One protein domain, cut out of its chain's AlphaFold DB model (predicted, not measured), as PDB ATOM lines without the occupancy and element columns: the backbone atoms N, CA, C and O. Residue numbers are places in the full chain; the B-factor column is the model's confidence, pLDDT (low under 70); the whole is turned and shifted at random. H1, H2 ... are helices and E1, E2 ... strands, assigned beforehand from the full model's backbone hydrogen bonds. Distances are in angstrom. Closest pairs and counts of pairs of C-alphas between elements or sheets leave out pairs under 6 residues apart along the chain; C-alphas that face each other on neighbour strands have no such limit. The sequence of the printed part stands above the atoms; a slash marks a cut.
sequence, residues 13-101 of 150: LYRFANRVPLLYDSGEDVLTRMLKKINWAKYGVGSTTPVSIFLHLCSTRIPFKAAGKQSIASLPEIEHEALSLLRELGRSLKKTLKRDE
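AT A GLANCE: This is residues 13 to 101 of the 150 residues of the protein "Topo-VIb_trans domain-containing protein" of Thorarchaeota archaeon (strain OWC) (UniProt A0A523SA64). What is the main picture? One long helix, H3, runs along the longest axis, with the short helices H1 and H2 packed one after the other along it and a small sheet of two parallel strands, E1 and E2, beside H1. A long loop, residues 58 to 75, makes the end away from H3's last residue. What is its make-up? The 89 printed residues, of mixed class, hold E1, H1, H2, E2 and H3 in that order. The whole is compact, with a radius of gyration of the C-alphas of 14.0 A, and spans 46 by 23 by 21 A.

HOW THE PARTS SIT: How do the strands pair? E1, residues 13 to 17, and E2, residues 52 to 57, are parallel at 16 degrees, with N 14 and O 53 2.8 A apart, within hydrogen-bond range. With H1, residues 30 to 36, and H2, residues 40 to 43, between them, they form a strand-helix-strand unit, two parallel strands joined through helices, with a left-handed crossover. What touches H3, residues 76 to 101? Its residues 78 to 86 touch H1 at a steep tilt of 40 degrees, the same way, the closest C-alphas being Met 34 and Leu 83, 5.9 A. Its residues 90 to 94 touch H2, closest at the C-alphas of Tyr 43 and Lys 94, 4.9 A. What of the rest? E2 and H3 are near each other, while E1 is apart from H2 and H3. In H1 and H3 every O i to N i+4 pair is within hydrogen-bond range; H2 is too short for one.

IN THESE COORDINATES: Where does E1 begin? C-alpha 13 is at (114.042, 99.159, 130.039), and E1 is 13.1 A long; E2 is 16.7 A. Where does H3 end? C-alpha 101 is at (120.907, 122.666, 130.281), and H3 is 37.2 A long.

THE WHOLE: Is it complete? The printed part has no cut; the links E1 to H1 and E2 to H3 are long. How far does it reach, and how sure is it? The C-alphas of Ala 67 and Glu 101, the two farthest apart, are 46.2 A apart; mean pLDDT of the printed part is 93.5, and residue 47 is under 70.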
ATOM      1  N   LEU A  13     115.465  99.350 129.752       94.75
ATOM      2  CA  LEU A  13     114.042  99.159 130.039       94.75
ATOM      3  C   LEU A  13     113.814  98.155 131.168       94.75
ATOM      4  O   LEU A  13     114.182  96.987 131.058       94.75
ATOM      5  N   TYR A  14     113.107  98.605 132.198       96.19
ATOM      6  CA  TYR A  14     112.571  97.780 133.271       96.19
ATOM      7  C   TYR A  14     111.092  97.515 133.005       96.19
ATOM      8  O   TYR A  14     110.289  98.446 132.920       96.19
ATOM      9  N   ARG A  15     110.737  96.240 132.838       97.06
ATOM     10  CA  ARG A  15     109.392  95.806 132.444       97.06
ATOM     11  C   ARG A  15     108.672  95.159 133.612       97.06
ATOM     12  O   ARG A  15     109.239  94.310 134.299       97.06
ATOM     13  N   PHE A  16     107.405  95.509 133.770       97.25
ATOM     14  CA  PHE A  16     106.526  94.950 134.784       97.25
ATOM     15  C   PHE A  16     105.192  94.552 134.165       97.25
ATOM     16  O   PHE A  16     104.657  95.236 133.293       97.25
ATOM     17  N   ALA A  17     104.628  93.465 134.667       97.19
ATOM     18  CA  ALA A  17     103.319  92.954 134.292       97.19
ATOM     19  C   ALA A  17     102.550  92.637 135.578       97.19
ATOM     20  O   ALA A  17     103.013  91.829 136.375       97.19
ATOM     21  N   ASN A  18     101.413  93.297 135.826       96.38
ATOM     22  CA  ASN A  18     100.620  93.117 137.057       96.38
ATOM     23  C   ASN A  18     101.471  93.135 138.353       96.38
ATOM     24  O   ASN A  18     101.318  92.278 139.218       96.38
ATOM     25  N   ARG A  19     102.367  94.129 138.483       96.44
ATOM     26  CA  ARG A  19     103.294  94.343 139.615       96.44
ATOM     27  C   ARG A  19     104.410  93.298 139.749       96.44
ATOM     28  O   ARG A  19     105.159  93.345 140.716       96.44
ATOM     29  N   VAL A  20     104.567  92.408 138.772       96.38
ATOM     30  CA  VAL A  20     105.650  91.417 138.725       96.38
ATOM     31  C   VAL A  20     106.731  91.882 137.743       96.38
ATOM     32  O   VAL A  20     106.391  92.203 136.598       96.38
ATOM     33  N   PRO A  21     108.014  91.941 138.145       96.88
ATOM     34  CA  PRO A  21     109.111  92.260 137.235       96.88
ATOM     35  C   PRO A  21     109.335  91.135 136.217       96.88
ATOM     36  O   PRO A  21     109.336  89.956 136.569       96.88
ATOM     37  N   LEU A  22     109.576  91.507 134.959       96.31
ATOM     38  CA  LEU A  22     109.913  90.578 133.879       96.31
ATOM     39  C   LEU A  22     111.419  90.631 133.602       96.31
ATOM     40  O   LEU A  22     111.918  91.592 133.007       96.31
ATOM     41  N   LEU A  23     112.149  89.606 134.044       94.31
ATOM     42  CA  LEU A  23     113.617  89.611 134.057       94.31
ATOM     43  C   LEU A  23     114.231  89.009 132.788       94.31
ATOM     44  O   LEU A  23     115.282  89.466 132.341       94.31
ATOM     45  N   TYR A  24     113.564  88.023 132.188       93.81
ATOM     46  CA  TYR A  24     114.082  87.276 131.038       93.81
ATOM     47  C   TYR A  24     113.362  87.641 129.735       93.81
ATOM     48  O   TYR A  24     112.413  88.427 129.730       93.81
ATOM     49  N   ASP A  25     113.847  87.099 128.615       90.81
ATOM     50  CA  ASP A  25     113.245  87.206 127.276       90.81
ATOM     51  C   ASP A  25     112.961  88.641 126.805       90.81
ATOM     52  O   ASP A  25     112.036  88.904 126.033       90.81
ATOM     53  N   SER A  26     113.787  89.597 127.242       89.94
ATOM     54  CA  SER A  26     113.613  91.014 126.907       89.94
ATOM     55  C   SER A  26     113.658  91.270 125.401       89.94
ATOM     56  O   SER A  26     112.962  92.161 124.925       89.94
ATOM     57  N   GLY A  27     114.424  90.482 124.638       89.25
ATOM     58  CA  GLY A  27     114.520  90.605 123.182       89.25
ATOM     59  C   GLY A  27     113.214  90.309 122.441       89.25
ATOM     60  O   GLY A  27     112.987  90.875 121.373       89.25
ATOM     61  N   GLU A  28     112.348  89.474 123.014       91.06
ATOM     62  CA  GLU A  28     111.095  89.054 122.382       91.06
ATOM     63  C   GLU A  28     109.880  89.883 122.816       91.06
ATOM     64  O   GLU A  28     108.842  89.866 122.148       91.06
ATOM     65  N   ASP A  29     110.014  90.619 123.919       95.94
ATOM     66  CA  ASP A  29     108.948  91.405 124.522       95.94
ATOM     67  C   ASP A  29     108.518  92.596 123.650       95.94
ATOM     68  O   ASP A  29     109.341  93.345 123.108       95.94
ATOM     69  N   VAL A  30     107.201  92.787 123.540       96.69
ATOM     70  CA  VAL A  30     106.601  93.883 122.770       96.69
ATOM     71  C   VAL A  30     107.075  95.267 123.215       96.69
ATOM     72  O   VAL A  30     107.377  96.102 122.361       96.69
ATOM     73  N   LEU A  31     107.227  95.510 124.520       96.50
ATOM     74  CA  LEU A  31     107.642  96.803 125.063       96.50
ATOM     75  C   LEU A  31     109.090  97.108 124.679       96.50
ATOM     76  O   LEU A  31     109.388  98.211 124.221       96.50
ATOM     77  N   THR A  32     109.982  96.117 124.777       95.75
ATOM     78  CA  THR A  32     111.380  96.267 124.343       95.75
ATOM     79  C   THR A  32     111.468  96.522 122.843       95.75
ATOM     80  O   THR A  32     112.261  97.350 122.389       95.75
ATOM     81  N   ARG A  33     110.656  95.826 122.043       95.44
ATOM     82  CA  ARG A  33     110.632  96.036 120.593       95.44
ATOM     83  C   ARG A  33     110.132  97.436 120.243       95.44
ATOM     84  O   ARG A  33     110.732  98.080 119.386       95.44
ATOM     85  N   MET A  34     109.081  97.931 120.902       96.25
ATOM     86  CA  MET A  34     108.573  99.289 120.666       96.25
ATOM     87  C   MET A  34     109.577 100.355 121.109       96.25
ATOM     88  O   MET A  34     109.776 101.335 120.393       96.25
ATOM     89  N   LEU A  35     110.283 100.132 122.220       95.38
ATOM     90  CA  LEU A  35     111.368 100.996 122.681       95.38
ATOM     91  C   LEU A  35     112.459 101.178 121.621       95.38
ATOM     92  O   LEU A  35     112.875 102.304 121.350       95.38
ATOM     93  N   LYS A  36     112.894 100.079 120.995       93.25
ATOM     94  CA  LYS A  36     113.927 100.088 119.946       93.25
ATOM     95  C   LYS A  36     113.469 100.761 118.647       93.25
ATOM     96  O   LYS A  36     114.309 101.249 117.902       93.25
ATOM     97  N   LYS A  37     112.160 100.816 118.367       93.38
ATOM     98  CA  LYS A  37     111.610 101.507 117.180       93.38
ATOM     99  C   LYS A  37     111.708 103.035 117.279       93.38
ATOM    100  O   LYS A  37     111.521 103.726 116.279       93.38
ATOM    101  N   ILE A  38     111.941 103.584 118.470       93.19
ATOM    102  CA  ILE A  38     111.948 105.028 118.693       93.19
ATOM    103  C   ILE A  38     113.347 105.592 118.480       93.19
ATOM    104  O   ILE A  38     114.329 105.111 119.034       93.19
ATOM    105  N   ASN A  39     113.424 106.679 117.711       91.69
ATOM    106  CA  ASN A  39     114.646 107.460 117.585       91.69
ATOM    107  C   ASN A  39     114.800 108.387 118.805       91.69
ATOM    108  O   ASN A  39     114.290 109.513 118.815       91.69
ATOM    109  N   TRP A  40     115.501 107.895 119.826       92.19
ATOM    110  CA  TRP A  40     115.738 108.583 121.097       92.19
ATOM    111  C   TRP A  40     116.625 109.830 120.977       92.19
ATOM    112  O   TRP A  40     116.442 110.781 121.742       92.19
ATOM    113  N   ALA A  41     117.474 109.908 119.947       89.50
ATOM    114  CA  ALA A  41     118.287 111.092 119.676       89.50
ATOM    115  C   ALA A  41     117.423 112.345 119.431       89.50
ATOM    116  O   ALA A  41     117.779 113.447 119.854       89.50
ATOM    117  N   LYS A  42     116.216 112.195 118.855       91.00
ATOM    118  CA  LYS A  42     115.256 113.311 118.686       91.00
ATOM    119  C   LYS A  42     114.803 113.926 120.016       91.00
ATOM    120  O   LYS A  42     114.359 115.085 120.043       91.00
ATOM    121  N   TYR A  43     114.910 113.167 121.103       92.56
ATOM    122  CA  TYR A  43     114.531 113.562 122.456       92.56
ATOM    123  C   TYR A  43     115.713 114.019 123.321       92.56
ATOM    124  O   TYR A  43     115.504 114.357 124.480       92.56
ATOM    125  N   GLY A  44     116.925 114.107 122.761       87.88
ATOM    126  CA  GLY A  44     118.121 114.519 123.507       87.88
ATOM    127  C   GLY A  44     118.768 113.389 124.309       87.88
ATOM    128  O   GLY A  44     119.614 113.648 125.157       87.88
ATOM    129  N   VAL A  45     118.388 112.135 124.046       86.69
ATOM    130  CA  VAL A  45     119.072 110.966 124.602       86.69
ATOM    131  C   VAL A  45     120.203 110.595 123.649       86.69
ATOM    132  O   VAL A  45     119.958 110.071 122.563       86.69
ATOM    133  N   GLY A  46     121.429 110.951 124.028       76.88
ATOM    134  CA  GLY A  46     122.643 110.596 123.299       76.88
ATOM    135  C   GLY A  46     123.335 109.367 123.886       76.88
ATOM    136  O   GLY A  46     122.960 108.867 124.945       76.88
ATOM    137  N   SER A  47     124.410 108.939 123.230       69.88
ATOM    138  CA  SER A  47     125.267 107.817 123.639       69.88
ATOM    139  C   SER A  47     126.056 108.046 124.930       69.88
ATOM    140  O   SER A  47     126.829 107.184 125.320       69.88
ATOM    141  N   THR A  48     125.907 109.195 125.588       72.56
ATOM    142  CA  THR A  48     126.563 109.530 126.861       72.56
ATOM    143  C   THR A  48     125.573 109.711 128.008       72.56
ATOM    144  O   THR A  48     125.992 109.797 129.161       72.56
ATOM    145  N   THR A  49     124.266 109.737 127.724       77.62
ATOM    146  CA  THR A  49     123.226 109.985 128.725       77.62
ATOM    147  C   THR A  49     122.641 108.651 129.195       77.62
ATOM    148  O   THR A  49     121.883 108.030 128.448       77.62
ATOM    149  N   PRO A  50     122.942 108.179 130.420       84.12
ATOM    150  CA  PRO A  50     122.337 106.957 130.932       84.12
ATOM    151  C   PRO A  50     120.853 107.204 131.229       84.12
ATOM    152  O   PRO A  50     120.502 107.853 132.211       84.12
ATOM    153  N   VAL A  51     119.970 106.682 130.378       90.38
ATOM    154  CA  VAL A  51     118.517 106.767 130.572       90.38
ATOM    155  C   VAL A  51     117.961 105.390 130.892       90.38
ATOM    156  O   VAL A  51     118.247 104.404 130.211       90.38
ATOM    157  N   SER A  52     117.140 105.342 131.934       92.94
ATOM    158  CA  SER A  52     116.369 104.169 132.323       92.94
ATOM    159  C   SER A  52     114.884 104.481 132.233       92.94
ATOM    160  O   SER A  52     114.442 105.542 132.666       92.94
ATOM    161  N   ILE A  53     114.118 103.553 131.673       93.94
ATOM    162  CA  ILE A  53     112.670 103.650 131.531       93.94
ATOM    163  C   ILE A  53     112.042 102.494 132.293       93.94
ATOM    164  O   ILE A  53     112.461 101.347 132.170       93.94
ATOM    165  N   PHE A  54     111.016 102.811 133.066       95.62
ATOM    166  CA  PHE A  54     110.176 101.842 133.745       95.62
ATOM    167  C   PHE A  54     108.825 101.796 133.034       95.62
ATOM    168  O   PHE A  54     108.174 102.830 132.889       95.62
ATOM    169  N   LEU A  55     108.402 100.613 132.591       96.00
ATOM    170  CA  LEU A  55     107.084 100.395 132.000       96.00
ATOM    171  C   LEU A  55     106.357  99.273 132.723       96.00
ATOM    172  O   LEU A  55     106.905  98.192 132.941       96.00
ATOM    173  N   HIS A  56     105.088  99.521 133.030       96.50
ATOM    174  CA  HIS A  56     104.220  98.569 133.704       96.50
ATOM    175  C   HIS A  56     102.920  98.390 132.926       96.50
ATOM    176  O   HIS A  56     102.173  99.341 132.724       96.50
ATOM    177  N   LEU A  57     102.648  97.153 132.512       96.56
ATOM    178  CA  LEU A  57     101.378  96.752 131.918       96.56
ATOM    179  C   LEU A  57     100.474  96.120 132.989       96.56
ATOM    180  O   LEU A  57     100.880  95.180 133.680       96.56
ATOM    181  N   CYS A  58      99.237  96.607 133.100       96.38
ATOM    182  CA  CYS A  58      98.195  96.017 133.942       96.38
ATOM    183  C   CYS A  58      97.012  95.547 133.103       96.38
ATOM    184  O   CYS A  58      96.529  96.291 132.257       96.38
ATOM    185  N   SER A  59      96.516  94.340 133.367       96.31
ATOM    186  CA  SER A  59      95.269  93.830 132.784       96.31
ATOM    187  C   SER A  59      94.729  92.658 133.607       96.31
ATOM    188  O   SER A  59      95.487  91.987 134.310       96.31
ATOM    189  N   THR A  60      93.430  92.366 133.487       97.12
ATOM    190  CA  THR A  60      92.821  91.139 134.037       97.12
ATOM    191  C   THR A  60      93.471  89.885 133.454       97.12
ATOM    192  O   THR A  60      93.687  88.905 134.164       97.12
ATOM    193  N   ARG A  61      93.854  89.934 132.172       95.19
ATOM    194  CA  ARG A  61      94.575  88.866 131.477       95.19
ATOM    195  C   ARG A  61      95.678  89.458 130.609       95.19
ATOM    196  O   ARG A  61      95.412  90.047 129.566       95.19
ATOM    197  N   ILE A  62      96.927  89.265 131.026       96.12
ATOM    198  CA  ILE A  62      98.092  89.684 130.241       96.12
ATOM    199  C   ILE A  62      98.391  88.631 129.163       96.12
ATOM    200  O   ILE A  62      98.496  87.443 129.490       96.12
ATOM    201  N   PRO A  63      98.539  89.034 127.888       96.38
ATOM    202  CA  PRO A  63      98.882  88.123 126.806       96.38
ATOM    203  C   PRO A  63     100.384  87.815 126.838       96.38
ATOM    204  O   PRO A  63     101.188  88.488 126.201       96.38
ATOM    205  N   PHE A  64     100.784  86.813 127.615       96.94
ATOM    206  CA  PHE A  64     102.167  86.334 127.624       96.94
ATOM    207  C   PHE A  64     102.469  85.481 126.387       96.94
ATOM    208  O   PHE A  64     101.613  84.725 125.934       96.94
ATOM    209  N   LYS A  65     103.699  85.572 125.865       94.62
ATOM    210  CA  LYS A  65     104.133  84.808 124.682       94.62
ATOM    211  C   LYS A  65     104.347  83.319 124.981       94.62
ATOM    212  O   LYS A  65     104.072  82.476 124.136       94.62
ATOM    213  N   ALA A  66     104.824  83.003 126.186       92.81
ATOM    214  CA  ALA A  66     105.123  81.646 126.635       92.81
ATOM    215  C   ALA A  66     104.613  81.393 128.063       92.81
ATOM    216  O   ALA A  66     104.388  82.329 128.836       92.81
ATOM    217  N   ALA A  67     104.496  80.114 128.439       91.69
ATOM    218  CA  ALA A  67     104.034  79.684 129.763       91.69
ATOM    219  C   ALA A  67     104.899  80.214 130.923       91.69
ATOM    220  O   ALA A  67     104.388  80.406 132.023       91.69
ATOM    221  N   GLY A  68     106.180  80.511 130.667       93.00
ATOM    222  CA  GLY A  68     107.097  81.114 131.643       93.00
ATOM    223  C   GLY A  68     106.774  82.569 132.016       93.00
ATOM    224  O   GLY A  68     107.327  83.078 132.989       93.00
ATOM    225  N   LYS A  69     105.873  83.239 131.276       94.19
ATOM    226  CA  LYS A  69     105.381  84.603 131.555       94.19
ATOM    227  C   LYS A  69     106.482  85.668 131.683       94.19
ATOM    228  O   LYS A  69     106.358  86.586 132.484       94.19
ATOM    229  N   GLN A  70     107.546  85.556 130.888       95.56
ATOM    230  CA  GLN A  70     108.679  86.498 130.904       95.56
ATOM    231  C   GLN A  70     108.614  87.570 129.807       95.56
ATOM    232  O   GLN A  70     109.282  88.599 129.904       95.56
ATOM    233  N   SER A  71     107.779  87.376 128.788       96.25
ATOM    234  CA  SER A  71     107.611  88.310 127.675       96.25
ATOM    235  C   SER A  71     106.139  88.485 127.308       96.25
ATOM    236  O   SER A  71     105.346  87.535 127.316       96.25
ATOM    237  N   ILE A  72     105.770  89.726 127.006       96.44
ATOM    238  CA  ILE A  72     104.433  90.108 126.555       96.44
ATOM    239  C   ILE A  72     104.368  89.963 125.029       96.44
ATOM    240  O   ILE A  72     105.273  90.395 124.307       96.44
ATOM    241  N   ALA A  73     103.296  89.338 124.545       96.44
ATOM    242  CA  ALA A  73     103.054  89.086 123.134       96.44
ATOM    243  C   ALA A  73     102.740  90.373 122.350       96.44
ATOM    244  O   ALA A  73     102.276  91.379 122.884       96.44
ATOM    245  N   SER A  74     102.990  90.308 121.047       95.25
ATOM    246  CA  SER A  74     102.768  91.391 120.092       95.25
ATOM    247  C   SER A  74     101.283  91.495 119.741       95.25
ATOM    248  O   SER A  74     100.806  90.751 118.887       95.25
ATOM    249  N   LEU A  75     100.552  92.395 120.396       96.38
ATOM    250  CA  LEU A  75      99.186  92.749 120.005       96.38
ATOM    251  C   LEU A  75      99.171  94.179 119.448       96.38
ATOM    252  O   LEU A  75      99.807  95.044 120.060       96.38
ATOM    253  N   PRO A  76      98.474  94.451 118.328       96.88
ATOM    254  CA  PRO A  76      98.442  95.776 117.708       96.88
ATOM    255  C   PRO A  76      98.058  96.902 118.674       96.88
ATOM    256  O   PRO A  76      98.660  97.972 118.641       96.88
ATOM    257  N   GLU A  77      97.108  96.648 119.570       96.25
ATOM    258  CA  GLU A  77      96.615  97.610 120.554       96.25
ATOM    259  C   GLU A  77      97.702  97.961 121.578       96.25
ATOM    260  O   GLU A  77      97.933  99.133 121.872       96.25
ATOM    261  N   ILE A  78      98.432  96.949 122.066       96.44
ATOM    262  CA  ILE A  78      99.542  97.137 123.012       96.44
ATOM    263  C   ILE A  78     100.715  97.838 122.324       96.44
ATOM    264  O   ILE A  78     101.340  98.714 122.916       96.44
ATOM    265  N   GLU A  79     101.021  97.479 121.073       97.00
ATOM    266  CA  GLU A  79     102.078  98.135 120.298       97.00
ATOM    267  C   GLU A  79     101.779  99.615 120.065       97.00
ATOM    268  O   GLU A  79     102.660 100.459 120.259       97.00
ATOM    269  N   HIS A  80     100.544  99.928 119.672       97.25
ATOM    270  CA  HIS A  80     100.105 101.297 119.437       97.25
ATOM    271  C   HIS A  80     100.224 102.144 120.707       97.25
ATOM    272  O   HIS A  80     100.865 103.197 120.685       97.25
ATOM    273  N   GLU A  81      99.680 101.650 121.820       96.88
ATOM    274  CA  GLU A  81      99.688 102.374 123.090       96.88
ATOM    275  C   GLU A  81     101.109 102.533 123.646       96.88
ATOM    276  O   GLU A  81     101.515 103.632 124.028       96.88
ATOM    277  N   ALA A  82     101.926 101.475 123.602       96.50
ATOM    278  CA  ALA A  82     103.315 101.540 124.050       96.50
ATOM    279  C   ALA A  82     104.132 102.565 123.247       96.50
ATOM    280  O   ALA A  82     104.918 103.316 123.824       96.50
ATOM    281  N   LEU A  83     103.946 102.637 121.923       96.38
ATOM    282  CA  LEU A  83     104.613 103.641 121.088       96.38
ATOM    283  C   LEU A  83     104.158 105.065 121.420       96.38
ATOM    284  O   LEU A  83     104.995 105.970 121.471       96.38
ATOM    285  N   SER A  84     102.857 105.276 121.623       97.19
ATOM    286  CA  SER A  84     102.298 106.579 121.997       97.19
ATOM    287  C   SER A  84     102.851 107.052 123.342       97.19
ATOM    288  O   SER A  84     103.422 108.146 123.415       97.19
ATOM    289  N   LEU A  85     102.817 106.183 124.356       96.94
ATOM    290  CA  LEU A  85     103.356 106.444 125.689       96.94
ATOM    291  C   LEU A  85     104.854 106.765 125.648       96.94
ATOM    292  O   LEU A  85     105.300 107.777 126.184       96.94
ATOM    293  N   LEU A  86     105.655 105.945 124.968       96.44
ATOM    294  CA  LEU A  86     107.101 106.161 124.890       96.44
ATOM    295  C   LEU A  86     107.466 107.471 124.168       96.44
ATOM    296  O   LEU A  86     108.429 108.139 124.550       96.44
ATOM    297  N   ARG A  87     106.697 107.884 123.151       95.88
ATOM    298  CA  ARG A  87     106.876 109.189 122.486       95.88
ATOM    299  C   ARG A  87     106.515 110.354 123.398       95.88
ATOM    300  O   ARG A  87     107.141 111.413 123.320       95.88
ATOM    301  N   GLU A  88     105.492 110.203 124.227       96.75
ATOM    302  CA  GLU A  88     105.144 111.188 125.247       96.75
ATOM    303  C   GLU A  88     106.240 111.315 126.306       96.75
ATOM    304  O   GLU A  88     106.716 112.427 126.554       96.75
ATOM    305  N   LEU A  89     106.736 110.188 126.821       95.44
ATOM    306  CA  LEU A  89     107.872 110.151 127.739       95.44
ATOM    307  C   LEU A  89     109.108 110.822 127.128       95.44
ATOM    308  O   LEU A  89     109.728 111.661 127.776       95.44
ATOM    309  N   GLY A  90     109.417 110.545 125.858       94.38
ATOM    310  CA  GLY A  90     110.502 111.211 125.137       94.38
ATOM    311  C   GLY A  90     110.332 112.735 125.060       94.38
ATOM    312  O   GLY A  90     111.286 113.484 125.285       94.38
ATOM    313  N   ARG A  91     109.115 113.233 124.796       95.69
ATOM    314  CA  ARG A  91     108.823 114.682 124.789       95.69
ATOM    315  C   ARG A  91     109.010 115.310 126.173       95.69
ATOM    316  O   ARG A  91     109.620 116.377 126.270       95.69
ATOM    317  N   SER A  92     108.520 114.651 127.223       95.50
ATOM    318  CA  SER A  92     108.660 115.113 128.610       95.50
ATOM    319  C   SER A  92     110.126 115.135 129.061       95.50
ATOM    320  O   SER A  92     110.610 116.136 129.599       95.50
ATOM    321  N   LEU A  93     110.876 114.080 128.731       93.12
ATOM    322  CA  LEU A  93     112.309 113.984 128.995       93.12
ATOM    323  C   LEU A  93     113.074 115.127 128.323       93.12
ATOM    324  O   LEU A  93     113.824 115.838 128.985       93.12
ATOM    325  N   LYS A  94     112.815 115.381 127.035       93.69
ATOM    326  CA  LYS A  94     113.441 116.484 126.293       93.69
ATOM    327  C   LYS A  94     113.206 117.843 126.956       93.69
ATOM    328  O   LYS A  94     114.110 118.677 126.981       93.69
ATOM    329  N   LYS A  95     111.993 118.094 127.460       94.44
ATOM    330  CA  LYS A  95     111.660 119.341 128.169       94.44
ATOM    331  C   LYS A  95     112.493 119.485 129.443       94.44
ATOM    332  O   LYS A  95     113.010 120.569 129.702       94.44
ATOM    333  N   THR A  96     112.637 118.398 130.194       92.06
ATOM    334  CA  THR A  96     113.419 118.360 131.438       92.06
ATOM    335  C   THR A  96     114.903 118.587 131.160       92.06
ATOM    336  O   THR A  96     115.473 119.532 131.692       92.06
ATOM    337  N   LEU A  97     115.491 117.848 130.212       90.56
ATOM    338  CA  LEU A  97     116.896 118.017 129.816       90.56
ATOM    339  C   LEU A  97     117.204 119.452 129.362       90.56
ATOM    340  O   LEU A  97     118.199 120.040 129.773       90.56
ATOM    341  N   LYS A  98     116.318 120.065 128.566       91.38
ATOM    342  CA  LYS A  98     116.478 121.466 128.145       91.38
ATOM    343  C   LYS A  98     116.443 122.451 129.309       91.38
ATOM    344  O   LYS A  98     117.147 123.461 129.273       91.38
ATOM    345  N   ARG A  99     115.595 122.205 130.309       91.81
ATOM    346  CA  ARG A  99     115.521 123.037 131.515       91.81
ATOM    347  C   ARG A  99     116.819 122.931 132.313       91.81
ATOM    348  O   ARG A  99     117.332 123.962 132.740       91.81
ATOM    349  N   ASP A 100     117.367 121.730 132.442       89.94
ATOM    350  CA  ASP A 100     118.626 121.497 133.153       89.94
ATOM    351  C   ASP A 100     119.804 122.155 132.424       89.94
ATOM    352  O   ASP A 100     120.565 122.912 133.026       89.94
ATOM    353  N   GLU A 101     119.902 121.982 131.102       90.06
ATOM    354  CA  GLU A 101     120.907 122.666 130.281       90.06
ATOM    355  C   GLU A 101     120.824 124.190 130.398       90.06
ATOM    356  O   GLU A 101     121.852 124.870 130.429       90.06
TER     357      GLU A 101